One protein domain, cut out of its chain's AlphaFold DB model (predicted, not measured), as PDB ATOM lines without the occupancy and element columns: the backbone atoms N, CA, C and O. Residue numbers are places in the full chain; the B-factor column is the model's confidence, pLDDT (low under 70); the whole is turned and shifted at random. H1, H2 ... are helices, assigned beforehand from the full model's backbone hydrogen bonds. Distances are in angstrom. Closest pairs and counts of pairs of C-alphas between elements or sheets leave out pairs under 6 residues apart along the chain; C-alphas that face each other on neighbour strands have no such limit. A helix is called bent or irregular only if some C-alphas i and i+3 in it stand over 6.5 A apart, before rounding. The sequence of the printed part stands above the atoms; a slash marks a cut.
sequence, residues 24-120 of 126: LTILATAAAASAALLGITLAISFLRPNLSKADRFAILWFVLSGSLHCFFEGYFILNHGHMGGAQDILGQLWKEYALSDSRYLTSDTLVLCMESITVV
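What this domain is: This is residues 24 to 120 of the 126 residues of the protein "EBP domain protein" of Aspergillus sclerotialis (UniProt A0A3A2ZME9). Two long helices, H1 and H2, make a helical hairpin that opens as a V, and short H3 crosses between its open ends, near the start of H1 and the kinked end of H2. H4 folds back along H2 on the side away from H1. The printed part has 97 residues with four named helices, H1 to H4 in chain order, and no named strand; the class is all helix. It is loose, with a radius of gyration of the C-alphas of 15.8 A, and elongated, spanning 48 by 30 by 20 A.

How they stand to each other: Begin at the hub, H2, residues 53 to 85, which touches three helices. It is irregular, with C-alphas 78 and 81 8.2 A apart, and has a kink of 82 degrees near residue 79. With residues 56 to 64 alone it touches H1, residues 24 to 46, closest at the C-alphas of Leu 38 and Leu 60, 6.1 A; this hairpin runs opposite ways at a steep tilt of 35.0 degrees, only just past shallow. H3, residues 89 to 97, is about perpendicular to H2 at 88 degrees and touches it, closest at the C-alphas of Met 83 and Gly 91, 6.1 A. H3 also touches residues 26 to 27 of H1, with the C-alphas of Ile 26 and Leu 93 closest at 6.2 A. H4, residues 109 to 119, touches H2, closest at the C-alphas of His 69 and Val 119, 5.4 A, and is apart from H1 and H3. Every O i to N i+4 pair is within hydrogen-bond range in H1, H3 and H4; in H2, 23 of 29 are.

Where its parts are: Find C-alpha 53 at (129.139, 83.599, 116.836); H2 runs 43.2 A from there to C-alpha 85. H1 starts at C-alpha 24, (114.268, 103.199, 96.197), and measures 32.0 A. H3 measures 12.2 A; H4 measures 15.3 A and ends at C-alpha 119, (115.670, 107.291, 123.160).

The domain as a whole: The C-alphas farthest apart, those of Asn 50 and Gly 85, are 48.3 A apart. The link from H3 to H4 is long, with 11 residues. The printed part has no cut, and no printed residue is under 70 in pLDDT.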
ATOM      1  N   LEU A  24     113.091 104.065  96.309       97.31
ATOM      2  CA  LEU A  24     114.268 103.199  96.197       97.31
ATOM      3  C   LEU A  24     115.559 103.908  96.610       97.31
ATOM      4  O   LEU A  24     116.423 103.271  97.201       97.31
ATOM      5  N   THR A  25     115.694 105.207  96.341       97.62
ATOM      6  CA  THR A  25     116.856 105.992  96.772       97.62
ATOM      7  C   THR A  25     116.870 106.143  98.289       97.62
ATOM      8  O   THR A  25     117.918 105.961  98.907       97.62
ATOM      9  N   ILE A  26     115.710 106.403  98.899       97.19
ATOM     10  CA  ILE A  26     115.573 106.524 100.355       97.19
ATOM     11  C   ILE A  26     115.953 105.197 101.031       97.19
ATOM     12  O   ILE A  26     116.842 105.158 101.884       97.19
ATOM     13  N   LEU A  27     115.354 104.090 100.578       96.38
ATOM     14  CA  LEU A  27     115.618 102.751 101.110       96.38
ATOM     15  C   LEU A  27     117.060 102.297 100.872       96.38
ATOM     16  O   LEU A  27     117.689 101.769 101.787       96.38
ATOM     17  N   ALA A  28     117.610 102.517  99.674       97.62
ATOM     18  CA  ALA A  28     118.994 102.165  99.367       97.62
ATOM     19  C   ALA A  28     119.980 102.942 100.243       97.62
ATOM     20  O   ALA A  28     120.945 102.360 100.731       97.62
ATOM     21  N   THR A  29     119.722 104.228 100.496       97.06
ATOM     22  CA  THR A  29     120.575 105.046 101.368       97.06
ATOM     23  C   THR A  29     120.538 104.536 102.810       97.06
ATOM     24  O   THR A  29     121.590 104.317 103.409       97.06
ATOM     25  N   ALA A  30     119.345 104.263 103.350       95.88
ATOM     26  CA  ALA A  30     119.185 103.717 104.698       95.88
ATOM     27  C   ALA A  30     119.825 102.323 104.846       95.88
ATOM     28  O   ALA A  30     120.515 102.041 105.832       95.88
ATOM     29  N   ALA A  31     119.653 101.462 103.840       96.69
ATOM     30  CA  ALA A  31     120.255 100.135 103.795       96.69
ATOM     31  C   ALA A  31     121.785 100.205 103.696       96.69
ATOM     32  O   ALA A  31     122.471  99.480 104.412       96.69
ATOM     33  N   ALA A  32     122.331 101.099 102.866       97.94
ATOM     34  CA  ALA A  32     123.772 101.300 102.734       97.94
ATOM     35  C   ALA A  32     124.396 101.815 104.037       97.94
ATOM     36  O   ALA A  32     125.421 101.285 104.468       97.94
ATOM     37  N   ALA A  33     123.763 102.785 104.705       96.88
ATOM     38  CA  ALA A  33     124.213 103.283 106.004       96.88
ATOM     39  C   ALA A  33     124.201 102.175 107.073       96.88
ATOM     40  O   ALA A  33     125.192 101.982 107.782       96.88
ATOM     41  N   SER A  34     123.122 101.389 107.131       97.31
ATOM     42  CA  SER A  34     122.998 100.251 108.053       97.31
ATOM     43  C   SER A  34     124.042  99.167 107.767       97.31
ATOM     44  O   SER A  34     124.689  98.665 108.683       97.31
ATOM     45  N   ALA A  35     124.262  98.830 106.493       98.12
ATOM     46  CA  ALA A  35     125.258  97.848 106.080       98.12
ATOM     47  C   ALA A  35     126.689  98.314 106.380       98.12
ATOM     48  O   ALA A  35     127.501  97.510 106.832       98.12
ATOM     49  N   ALA A  36     126.999  99.599 106.183       98.31
ATOM     50  CA  ALA A  36     128.298 100.166 106.532       98.31
ATOM     51  C   ALA A  36     128.546 100.098 108.048       98.31
ATOM     52  O   ALA A  36     129.588  99.601 108.477       98.31
ATOM     53  N   LEU A  37     127.569 100.515 108.861       98.12
ATOM     54  CA  LEU A  37     127.629 100.434 110.322       98.12
ATOM     55  C   LEU A  37     127.853  98.991 110.804       98.12
ATOM     56  O   LEU A  37     128.761  98.722 111.598       98.12
ATOM     57  N   LEU A  38     127.049  98.052 110.303       98.19
ATOM     58  CA  LEU A  38     127.157  96.636 110.652       98.19
ATOM     59  C   LEU A  38     128.462  96.017 110.145       98.19
ATOM     60  O   LEU A  38     129.083  95.237 110.862       98.19
ATOM     61  N   GLY A  39     128.912  96.385 108.946       98.06
ATOM     62  CA  GLY A  39     130.167  95.921 108.361       98.06
ATOM     63  C   GLY A  39     131.381  96.359 109.177       98.06
ATOM     64  O   GLY A  39     132.234  95.530 109.493       98.06
ATOM     65  N   ILE A  40     131.424  97.627 109.597       98.12
ATOM     66  CA  ILE A  40     132.468  98.156 110.489       98.12
ATOM     67  C   ILE A  40     132.433  97.426 111.835       98.12
ATOM     68  O   ILE A  40     133.464  96.960 112.320       98.12
ATOM     69  N   THR A  41     131.246  97.264 112.421       97.31
ATOM     70  CA  THR A  41     131.070  96.572 113.706       97.31
ATOM     71  C   THR A  41     131.532  95.117 113.631       97.31
ATOM     72  O   THR A  41     132.253  94.636 114.508       97.31
ATOM     73  N   LEU A  42     131.175  94.416 112.553       97.19
ATOM     74  CA  LEU A  42     131.595  93.044 112.302       97.19
ATOM     75  C   LEU A  42     133.116  92.956 112.119       97.19
ATOM     76  O   LEU A  42     133.743  92.093 112.735       97.19
ATOM     77  N   ALA A  43     133.718  93.871 111.352       97.19
ATOM     78  CA  ALA A  43     135.167  93.946 111.169       97.19
ATOM     79  C   ALA A  43     135.905  94.135 112.505       97.19
ATOM     80  O   ALA A  43     136.851  93.404 112.799       97.19
ATOM     81  N   ILE A  44     135.422  95.041 113.363       96.06
ATOM     82  CA  ILE A  44     135.966  95.251 114.713       96.06
ATOM     83  C   ILE A  44     135.799  93.991 115.575       96.06
ATOM     84  O   ILE A  44     136.711  93.624 116.316       96.06
ATOM     85  N   SER A  45     134.670  93.283 115.459       94.50
ATOM     86  CA  SER A  45     134.426  92.049 116.218       94.50
ATOM     87  C   SER A  45     135.431  90.935 115.890       94.50
ATOM     88  O   SER A  45     135.728  90.103 116.751       94.50
ATOM     89  N   PHE A  46     136.015  90.930 114.683       93.38
ATOM     90  CA  PHE A  46     137.059  89.973 114.307       93.38
ATOM     91  C   PHE A  46     138.407  90.245 114.985       93.38
ATOM     92  O   PHE A  46     139.194  89.315 115.139       93.38
ATOM     93  N   LEU A  47     138.644  91.461 115.492       94.88
ATOM     94  CA  LEU A  47     139.810  91.766 116.335       94.88
ATOM     95  C   LEU A  47     139.725  91.090 117.716       94.88
ATOM     96  O   LEU A  47     140.689  91.102 118.482       94.88
ATOM     97  N   ARG A  48     138.569  90.508 118.062       92.12
ATOM     98  CA  ARG A  48     138.314  89.797 119.318       92.12
ATOM     99  C   ARG A  48     138.042  88.311 119.025       92.12
ATOM    100  O   ARG A  48     136.884  87.902 118.900       92.12
ATOM    101  N   PRO A  49     139.092  87.470 118.928       87.06
ATOM    102  CA  PRO A  49     138.953  86.071 118.507       87.06
ATOM    103  C   PRO A  49     138.143  85.210 119.488       87.06
ATOM    104  O   PRO A  49     137.563  84.215 119.072       87.06
ATOM    105  N   ASN A  50     138.049  85.622 120.756       93.44
ATOM    106  CA  ASN A  50     137.333  84.893 121.808       93.44
ATOM    107  C   ASN A  50     135.803  85.071 121.770       93.44
ATOM    108  O   ASN A  50     135.111  84.420 122.546       93.44
ATOM    109  N   LEU A  51     135.265  85.951 120.916       93.00
ATOM    110  CA  LEU A  51     133.815  86.140 120.803       93.00
ATOM    111  C   LEU A  51     133.166  84.961 120.078       93.00
ATOM    112  O   LEU A  51     133.571  84.608 118.963       93.00
ATOM    113  N   SER A  52     132.113  84.399 120.673       95.19
ATOM    114  CA  SER A  52     131.305  83.386 120.003       95.19
ATOM    115  C   SER A  52     130.528  83.993 118.827       95.19
ATOM    116  O   SER A  52     130.356  85.210 118.708       95.19
ATOM    117  N   LYS A  53     130.014  83.141 117.932       94.19
ATOM    118  CA  LYS A  53     129.139  83.599 116.836       94.19
ATOM    119  C   LYS A  53     127.863  84.264 117.365       94.19
ATOM    120  O   LYS A  53     127.401  85.228 116.761       94.19
ATOM    121  N   ALA A  54     127.328  83.765 118.482       96.50
ATOM    122  CA  ALA A  54     126.150  84.332 119.130       96.50
ATOM    123  C   ALA A  54     126.441  85.735 119.677       96.50
ATOM    124  O   ALA A  54     125.667  86.651 119.415       96.50
ATOM    125  N   ASP A  55     127.594  85.932 120.326       95.88
ATOM    126  CA  ASP A  55     127.992  87.248 120.844       95.88
ATOM    127  C   ASP A  55     128.159  88.262 119.713       95.88
ATOM    128  O   ASP A  55     127.700  89.395 119.817       95.88
ATOM    129  N   ARG A  56     128.766  87.855 118.589       95.19
ATOM    130  CA  ARG A  56     128.899  88.726 117.411       95.19
ATOM    131  C   ARG A  56     127.541  89.137 116.856       95.19
ATOM    132  O   ARG A  56     127.344  90.312 116.566       95.19
ATOM    133  N   PHE A  57     126.606  88.195 116.732       96.81
ATOM    134  CA  PHE A  57     125.251  88.507 116.285       96.81
ATOM    135  C   PHE A  57     124.536  89.454 117.257       96.81
ATOM    136  O   PHE A  57     123.957  90.444 116.818       96.81
ATOM    137  N   ALA A  58     124.633  89.202 118.565       96.75
ATOM    138  CA  ALA A  58     124.061  90.071 119.587       96.75
ATOM    139  C   ALA A  58     124.646  91.491 119.515       96.75
ATOM    140  O   ALA A  58     123.892  92.457 119.528       96.75
ATOM    141  N   ILE A  59     125.968  91.635 119.366       96.62
ATOM    142  CA  ILE A  59     126.624  92.942 119.200       96.62
ATOM    143  C   ILE A  59     126.085  93.669 117.963       96.62
ATOM    144  O   ILE A  59     125.735  94.841 118.061       96.62
ATOM    145  N   LEU A  60     125.984  92.992 116.814       97.50
ATOM    146  CA  LEU A  60     125.435  93.594 115.592       97.50
ATOM    147  C   LEU A  60     123.986  94.052 115.785       97.50
ATOM    148  O   LEU A  60     123.642  95.167 115.395       97.50
ATOM    149  N   TRP A  61     123.160  93.221 116.424       96.94
ATOM    150  CA  TRP A  61     121.781  93.557 116.765       96.94
ATOM    151  C   TRP A  61     121.699  94.799 117.660       96.94
ATOM    152  O   TRP A  61     120.984  95.743 117.330       96.94
ATOM    153  N   PHE A  62     122.466  94.834 118.754       96.19
ATOM    154  CA  PHE A  62     122.482  95.968 119.681       96.19
ATOM    155  C   PHE A  62     122.998  97.248 119.028       96.19
ATOM    156  O   PHE A  62     122.445  98.315 119.281       96.19
ATOM    157  N   VAL A  63     124.024  97.166 118.176       97.31
ATOM    158  CA  VAL A  63     124.544  98.340 117.464       97.31
ATOM    159  C   VAL A  63     123.523  98.880 116.466       97.31
ATOM    160  O   VAL A  63     123.324 100.094 116.416       97.31
ATOM    161  N   LEU A  64     122.846  98.014 115.706       96.31
ATOM    162  CA  LEU A  64     121.788  98.440 114.787       96.31
ATOM    163  C   LEU A  64     120.616  99.075 115.542       96.31
ATOM    164  O   LEU A  64     120.231 100.196 115.227       96.31
ATOM    165  N   SER A  65     120.088  98.379 116.552       95.19
ATOM    166  CA  SER A  65     118.962  98.851 117.364       95.19
ATOM    167  C   SER A  65     119.299 100.164 118.067       95.19
ATOM    168  O   SER A  65     118.584 101.144 117.891       95.19
ATOM    169  N   GLY A  66     120.431 100.241 118.771       92.69
ATOM    170  CA  GLY A  66     120.863 101.470 119.438       92.69
ATOM    171  C   GLY A  66     121.053 102.638 118.470       92.69
ATOM    172  O   GLY A  66     120.719 103.770 118.802       92.69
ATOM    173  N   SER A  67     121.529 102.377 117.250       94.62
ATOM    174  CA  SER A  67     121.665 103.420 116.228       94.62
ATOM    175  C   SER A  67     120.311 103.889 115.693       94.62
ATOM    176  O   SER A  67     120.134 105.087 115.489       94.62
ATOM    177  N   LEU A  68     119.343 102.990 115.499       93.00
ATOM    178  CA  LEU A  68     117.981 103.375 115.116       93.00
ATOM    179  C   LEU A  68     117.333 104.251 116.195       93.00
ATOM    180  O   LEU A  68     116.851 105.330 115.870       93.00
ATOM    181  N   HIS A  69     117.423 103.868 117.469       89.75
ATOM    182  CA  HIS A  69     116.910 104.695 118.565       89.75
ATOM    183  C   HIS A  69     117.604 106.070 118.596       89.75
ATOM    184  O   HIS A  69     116.961 107.112 118.501       89.75
ATOM    185  N   CYS A  70     118.938 106.110 118.634       89.44
ATOM    186  CA  CYS A  70     119.671 107.373 118.755       89.44
ATOM    187  C   CYS A  70     119.496 108.311 117.550       89.44
ATOM    188  O   CYS A  70     119.371 109.520 117.738       89.44
ATOM    189  N   PHE A  71     119.529 107.786 116.321       91.94
ATOM    190  CA  PHE A  71     119.535 108.615 115.113       91.94
ATOM    191  C   PHE A  71     118.159 108.741 114.467       91.94
ATOM    192  O   PHE A  71     117.774 109.847 114.107       91.94
ATOM    193  N   PHE A  72     117.421 107.643 114.301       92.44
ATOM    194  CA  PHE A  72     116.140 107.668 113.595       92.44
ATOM    195  C   PHE A  72     115.024 108.205 114.498       92.44
ATOM    196  O   PHE A  72     114.412 109.222 114.170       92.44
ATOM    197  N   GLU A  73     114.818 107.601 115.668       90.75
ATOM    198  CA  GLU A  73     113.809 108.047 116.644       90.75
ATOM    199  C   GLU A  73     114.213 109.370 117.306       90.75
ATOM    200  O   GLU A  73     113.396 110.282 117.441       90.75
ATOM    201  N   GLY A  74     115.503 109.549 117.613       90.31
ATOM    202  CA  GLY A  74     116.037 110.827 118.092       90.31
ATOM    203  C   GLY A  74     115.775 111.981 117.119       90.31
ATOM    204  O   GLY A  74     115.365 113.066 117.539       90.31
ATOM    205  N   TYR A  75     115.930 111.750 115.810       93.94
ATOM    206  CA  TYR A  75     115.565 112.736 114.793       93.94
ATOM    207  C   TYR A  75     114.064 113.049 114.821       93.94
ATOM    208  O   TYR A  75     113.697 114.222 114.731       93.94
ATOM    209  N   PHE A  76     113.198 112.044 114.988       92.62
ATOM    210  CA  PHE A  76     111.759 112.270 115.120       92.62
ATOM    211  C   PHE A  76     111.432 113.150 116.325       92.62
ATOM    212  O   PHE A  76     110.774 114.170 116.154       92.62
ATOM    213  N   ILE A  77     111.958 112.850 117.514       90.12
ATOM    214  CA  ILE A  77     111.703 113.654 118.722       90.12
ATOM    215  C   ILE A  77     112.089 115.122 118.503       90.12
ATOM    216  O   ILE A  77     111.345 116.023 118.889       90.12
ATOM    217  N   LEU A  78     113.223 115.381 117.849       91.12
ATOM    218  CA  LEU A  78     113.699 116.744 117.603       91.12
ATOM    219  C   LEU A  78     112.905 117.481 116.509       91.12
ATOM    220  O   LEU A  78     112.815 118.706 116.562       91.12
ATOM    221  N   ASN A  79     112.322 116.764 115.540       93.19
ATOM    222  CA  ASN A  79     111.732 117.355 114.330       93.19
ATOM    223  C   ASN A  79     110.228 117.080 114.134       93.19
ATOM    224  O   ASN A  79     109.660 117.544 113.145       93.19
ATOM    225  N   HIS A  80     109.563 116.372 115.056       90.81
ATOM    226  CA  HIS A  80     108.165 115.916 114.942       90.81
ATOM    227  C   HIS A  80     107.191 117.021 114.496       90.81
ATOM    228  O   HIS A  80     106.338 116.779 113.643       90.81
ATOM    229  N   GLY A  81     107.369 118.255 114.986       90.06
ATOM    230  CA  GLY A  81     106.510 119.400 114.653       90.06
ATOM    231  C   GLY A  81     106.598 119.911 113.206       90.06
ATOM    232  O   GLY A  81     105.706 120.633 112.771       90.06
ATOM    233  N   HIS A  82     107.637 119.546 112.448       91.31
ATOM    234  CA  HIS A  82     107.845 119.995 111.060       91.31
ATOM    235  C   HIS A  82     108.083 118.824 110.090       91.31
ATOM    236  O   HIS A  82     108.540 119.026 108.964       91.31
ATOM    237  N   MET A  83     107.754 117.596 110.506       92.88
ATOM    238  CA  MET A  83     108.064 116.372 109.760       92.88
ATOM    239  C   MET A  83     107.389 116.317 108.380       92.88
ATOM    240  O   MET A  83     107.965 115.805 107.423       92.88
ATOM    241  N   GLY A  84     106.192 116.900 108.248       92.94
ATOM    242  CA  GLY A  84     105.443 116.928 106.989       92.94
ATOM    243  C   GLY A  84     106.202 117.585 105.828       92.94
ATOM    244  O   GLY A  84     106.045 117.158 104.684       92.94
ATOM    245  N   GLY A  85     107.042 118.580 106.117       94.94
ATOM    246  CA  GLY A  85     107.819 119.321 105.119       94.94
ATOM    247  C   GLY A  85     109.282 118.894 105.003       94.94
ATOM    248  O   GLY A  85     110.014 119.475 104.205       94.94
ATOM    249  N   ALA A  86     109.735 117.912 105.787       95.56
ATOM    250  CA  ALA A  86     111.144 117.541 105.844       95.56
ATOM    251  C   ALA A  86     111.622 116.900 104.524       95.56
ATOM    252  O   ALA A  86     110.960 116.019 103.970       95.56
ATOM    253  N   GLN A  87     112.772 117.348 104.011       97.06
ATOM    254  CA  GLN A  87     113.363 116.865 102.751       97.06
ATOM    255  C   GLN A  87     114.780 116.307 102.917       97.06
ATOM    256  O   GLN A  87     115.373 115.823 101.956       97.06
ATOM    257  N   ASP A  88     115.343 116.313 104.124       95.38
ATOM    258  CA  ASP A  88     116.532 115.509 104.384       95.38
ATOM    259  C   ASP A  88     116.193 114.009 104.366       95.38
ATOM    260  O   ASP A  88     115.031 113.599 104.409       95.38
ATOM    261  N   ILE A  89     117.225 113.172 104.291       95.25
ATOM    262  CA  ILE A  89     117.057 111.726 104.133       95.25
ATOM    263  C   ILE A  89     116.262 111.079 105.279       95.25
ATOM    264  O   ILE A  89     115.493 110.154 105.023       95.25
ATOM    265  N   LEU A  90     116.417 111.557 106.521       95.38
ATOM    266  CA  LEU A  90     115.724 110.994 107.682       95.38
ATOM    267  C   LEU A  90     114.262 111.432 107.698       95.38
ATOM    268  O   LEU A  90     113.388 110.597 107.914       95.38
ATOM    269  N   GLY A  91     113.986 112.701 107.399       95.81
ATOM    270  CA  GLY A  91     112.622 113.208 107.265       95.81
ATOM    271  C   GLY A  91     111.841 112.528 106.139       95.81
ATOM    272  O   GLY A  91     110.690 112.128 106.322       95.81
ATOM    273  N   GLN A  92     112.480 112.309 104.987       97.50
ATOM    274  CA  GLN A  92     111.863 111.570 103.885       97.50
ATOM    275  C   GLN A  92     111.619 110.097 104.242       97.50
ATOM    276  O   GLN A  92     110.556 109.562 103.926       97.50
ATOM    277  N   LEU A  93     112.554 109.453 104.952       96.81
ATOM    278  CA  LEU A  93     112.381 108.086 105.453       96.81
ATOM    279  C   LEU A  93     111.236 107.988 106.474       96.81
ATOM    280  O   LEU A  93     110.439 107.054 106.401       96.81
ATOM    281  N   TRP A  94     111.095 108.966 107.373       96.50
ATOM    282  CA  TRP A  94     109.957 109.058 108.293       96.50
ATOM    283  C   TRP A  94     108.631 109.255 107.564       96.50
ATOM    284  O   TRP A  94     107.637 108.637 107.939       96.50
ATOM    285  N   LYS A  95     108.603 110.051 106.491       96.12
ATOM    286  CA  LYS A  95     107.414 110.194 105.641       96.12
ATOM    287  C   LYS A  95     107.014 108.890 104.954       96.12
ATOM    288  O   LYS A  95     105.818 108.642 104.833       96.12
ATOM    289  N   GLU A  96     107.964 108.054 104.538       96.50
ATOM    290  CA  GLU A  96     107.648 106.711 104.031       96.50
ATOM    291  C   GLU A  96     107.140 105.799 105.154       96.50
ATOM    292  O   GLU A  96     106.133 105.111 104.997       96.50
ATOM    293  N   TYR A  97     107.785 105.833 106.324       94.94
ATOM    294  CA  TYR A  97     107.365 105.042 107.483       94.94
ATOM    295  C   TYR A  97     105.947 105.408 107.954       94.94
ATOM    296  O   TYR A  97     105.133 104.531 108.246       94.94
ATOM    297  N   ALA A  98     105.607 106.697 107.919       95.00
ATOM    298  CA  ALA A  98     104.306 107.228 108.305       95.00
ATOM    299  C   ALA A  98     103.148 106.797 107.389       95.00
ATOM    300  O   ALA A  98     101.988 106.971 107.756       95.00
ATOM    301  N   LEU A  99     103.416 106.184 106.227       94.31
ATOM    302  CA  LEU A  99     102.363 105.507 105.459       94.31
ATOM    303  C   LEU A  99     101.741 104.350 106.256       94.31
ATOM    304  O   LEU A  99     100.577 104.022 106.038       94.31
ATOM    305  N   SER A 100     102.497 103.762 107.190       93.44
ATOM    306  CA  SER A 100     102.006 102.725 108.107       93.44
ATOM    307  C   SER A 100     101.228 103.307 109.291       93.44
ATOM    308  O   SER A 100     100.319 102.658 109.801       93.44
ATOM    309  N   ASP A 101     101.572 104.522 109.726       92.81
ATOM    310  CA  ASP A 101     100.900 105.238 110.811       92.81
ATOM    311  C   ASP A 101     101.104 106.754 110.664       92.81
ATOM    312  O   ASP A 101     102.195 107.286 110.869       92.81
ATOM    313  N   SER A 102     100.043 107.477 110.314       92.75
ATOM    314  CA  SER A 102     100.120 108.917 110.037       92.75
ATOM    315  C   SER A 102     100.420 109.768 111.270       92.75
ATOM    316  O   SER A 102     100.803 110.932 111.135       92.75
ATOM    317  N   ARG A 103     100.304 109.200 112.477       93.31
ATOM    318  CA  ARG A 103     100.522 109.913 113.744       93.31
ATOM    319  C   ARG A 103     101.951 110.424 113.926       93.31
ATOM    320  O   ARG A 103     102.155 111.420 114.621       93.31
ATOM    321  N   TYR A 104     102.921 109.826 113.233       92.00
ATOM    322  CA  TYR A 104     104.295 110.341 113.156       92.00
ATOM    323  C   TYR A 104     104.402 111.684 112.410       92.00
ATOM    324  O   TYR A 104     105.408 112.375 112.529       92.00
ATOM    325  N   LEU A 105     103.379 112.093 111.655       92.75
ATOM    326  CA  LEU A 105     103.349 113.382 110.952       92.75
ATOM    327  C   LEU A 105     102.413 114.403 111.600       92.75
ATOM    328  O   LEU A 105     102.490 115.587 111.279       92.75
ATOM    329  N   THR A 106     101.553 113.968 112.522       89.31
ATOM    330  CA  THR A 106     100.637 114.843 113.266       89.31
ATOM    331  C   THR A 106     101.132 115.173 114.672       89.31
ATOM    332  O   THR A 106     100.426 115.854 115.411       89.31
ATOM    333  N   SER A 107     102.346 114.736 115.038       82.50
ATOM    334  CA  SER A 107     102.928 114.979 116.366       82.50
ATOM    335  C   SER A 107     102.063 114.437 117.512       82.50
ATOM    336  O   SER A 107     101.891 115.094 118.538       82.50
ATOM    337  N   ASP A 108     101.489 113.241 117.341       85.19
ATOM    338  CA  ASP A 108     100.658 112.638 118.382       85.19
ATOM    339  C   ASP A 108     101.439 112.442 119.694       85.19
ATOM    340  O   ASP A 108     102.546 111.900 119.718       85.19
ATOM    341  N   THR A 109     100.840 112.876 120.804       82.62
ATOM    342  CA  THR A 109     101.504 112.882 122.116       82.62
ATOM    343  C   THR A 109     101.859 111.488 122.633       82.62
ATOM    344  O   THR A 109     102.897 111.338 123.272       82.62
ATOM    345  N   LEU A 110     101.051 110.458 122.346       83.19
ATOM    346  CA  LEU A 110     101.345 109.091 122.783       83.19
ATOM    347  C   LEU A 110     102.558 108.555 122.028       83.19
ATOM    348  O   LEU A 110     103.474 108.021 122.655       83.19
ATOM    349  N   VAL A 111     102.575 108.735 120.705       80.06
ATOM    350  CA  VAL A 111     103.708 108.346 119.858       80.06
ATOM    351  C   VAL A 111     104.976 109.058 120.325       80.06
ATOM    352  O   VAL A 111     105.967 108.400 120.626       80.06
ATOM    353  N   LEU A 112     104.927 110.380 120.514       80.25
ATOM    354  CA  LEU A 112     106.076 111.152 120.985       80.25
ATOM    355  C   LEU A 112     106.599 110.675 122.348       80.25
ATOM    356  O   LEU A 112     107.811 110.562 122.535       80.25
ATOM    357  N   CYS A 113     105.713 110.380 123.304       84.12
ATOM    358  CA  CYS A 113     106.116 109.862 124.609       84.12
ATOM    359  C   CYS A 113     106.770 108.478 124.516       84.12
ATOM    360  O   CYS A 113     107.752 108.233 125.213       84.12
ATOM    361  N   MET A 114     106.242 107.587 123.676       84.81
ATOM    362  CA  MET A 114     106.779 106.236 123.502       84.81
ATOM    363  C   MET A 114     108.185 106.275 122.891       84.81
ATOM    364  O   MET A 114     109.112 105.729 123.487       84.81
ATOM    365  N   GLU A 115     108.362 107.032 121.807       76.94
ATOM    366  CA  GLU A 115     109.672 107.255 121.176       76.94
ATOM    367  C   GLU A 115     110.649 107.968 122.133       76.94
ATOM    368  O   GLU A 115     111.845 107.695 122.188       76.94
ATOM    369  N   SER A 116     110.156 108.867 122.990       77.69
ATOM    370  CA  SER A 116     111.012 109.505 123.999       77.69
ATOM    371  C   SER A 116     111.558 108.514 125.030       77.69
ATOM    372  O   SER A 116     112.675 108.697 125.513       77.69
ATOM    373  N   ILE A 117     110.806 107.464 125.376       80.25
ATOM    374  CA  ILE A 117     111.254 106.430 126.321       80.25
ATOM    375  C   ILE A 117     112.339 105.550 125.692       80.25
ATOM    376  O   ILE A 117     113.303 105.199 126.378       80.25
ATOM    377  N   THR A 118     112.204 105.201 124.413       74.81
ATOM    378  CA  THR A 118     113.194 104.380 123.698       74.81
ATOM    379  C   THR A 118     114.517 105.125 123.515       74.81
ATOM    380  O   THR A 118     115.581 104.524 123.673       74.81
ATOM    381  N   VAL A 119     114.473 106.444 123.299       76.31
ATOM    382  CA  VAL A 119     115.670 107.291 123.160       76.31
ATOM    383  C   VAL A 119     116.275 107.693 124.507       76.31
ATOM    384  O   VAL A 119     117.486 107.600 124.710       76.31
ATOM    385  N   VAL A 120     115.453 108.152 125.451       75.50
ATOM    386  CA  VAL A 120     115.895 108.735 126.729       75.50
ATOM    387  C   VAL A 120     115.697 107.740 127.864       75.50
ATOM    388  O   VAL A 120     115.212 108.099 128.934       75.50
TER     389      VAL A 120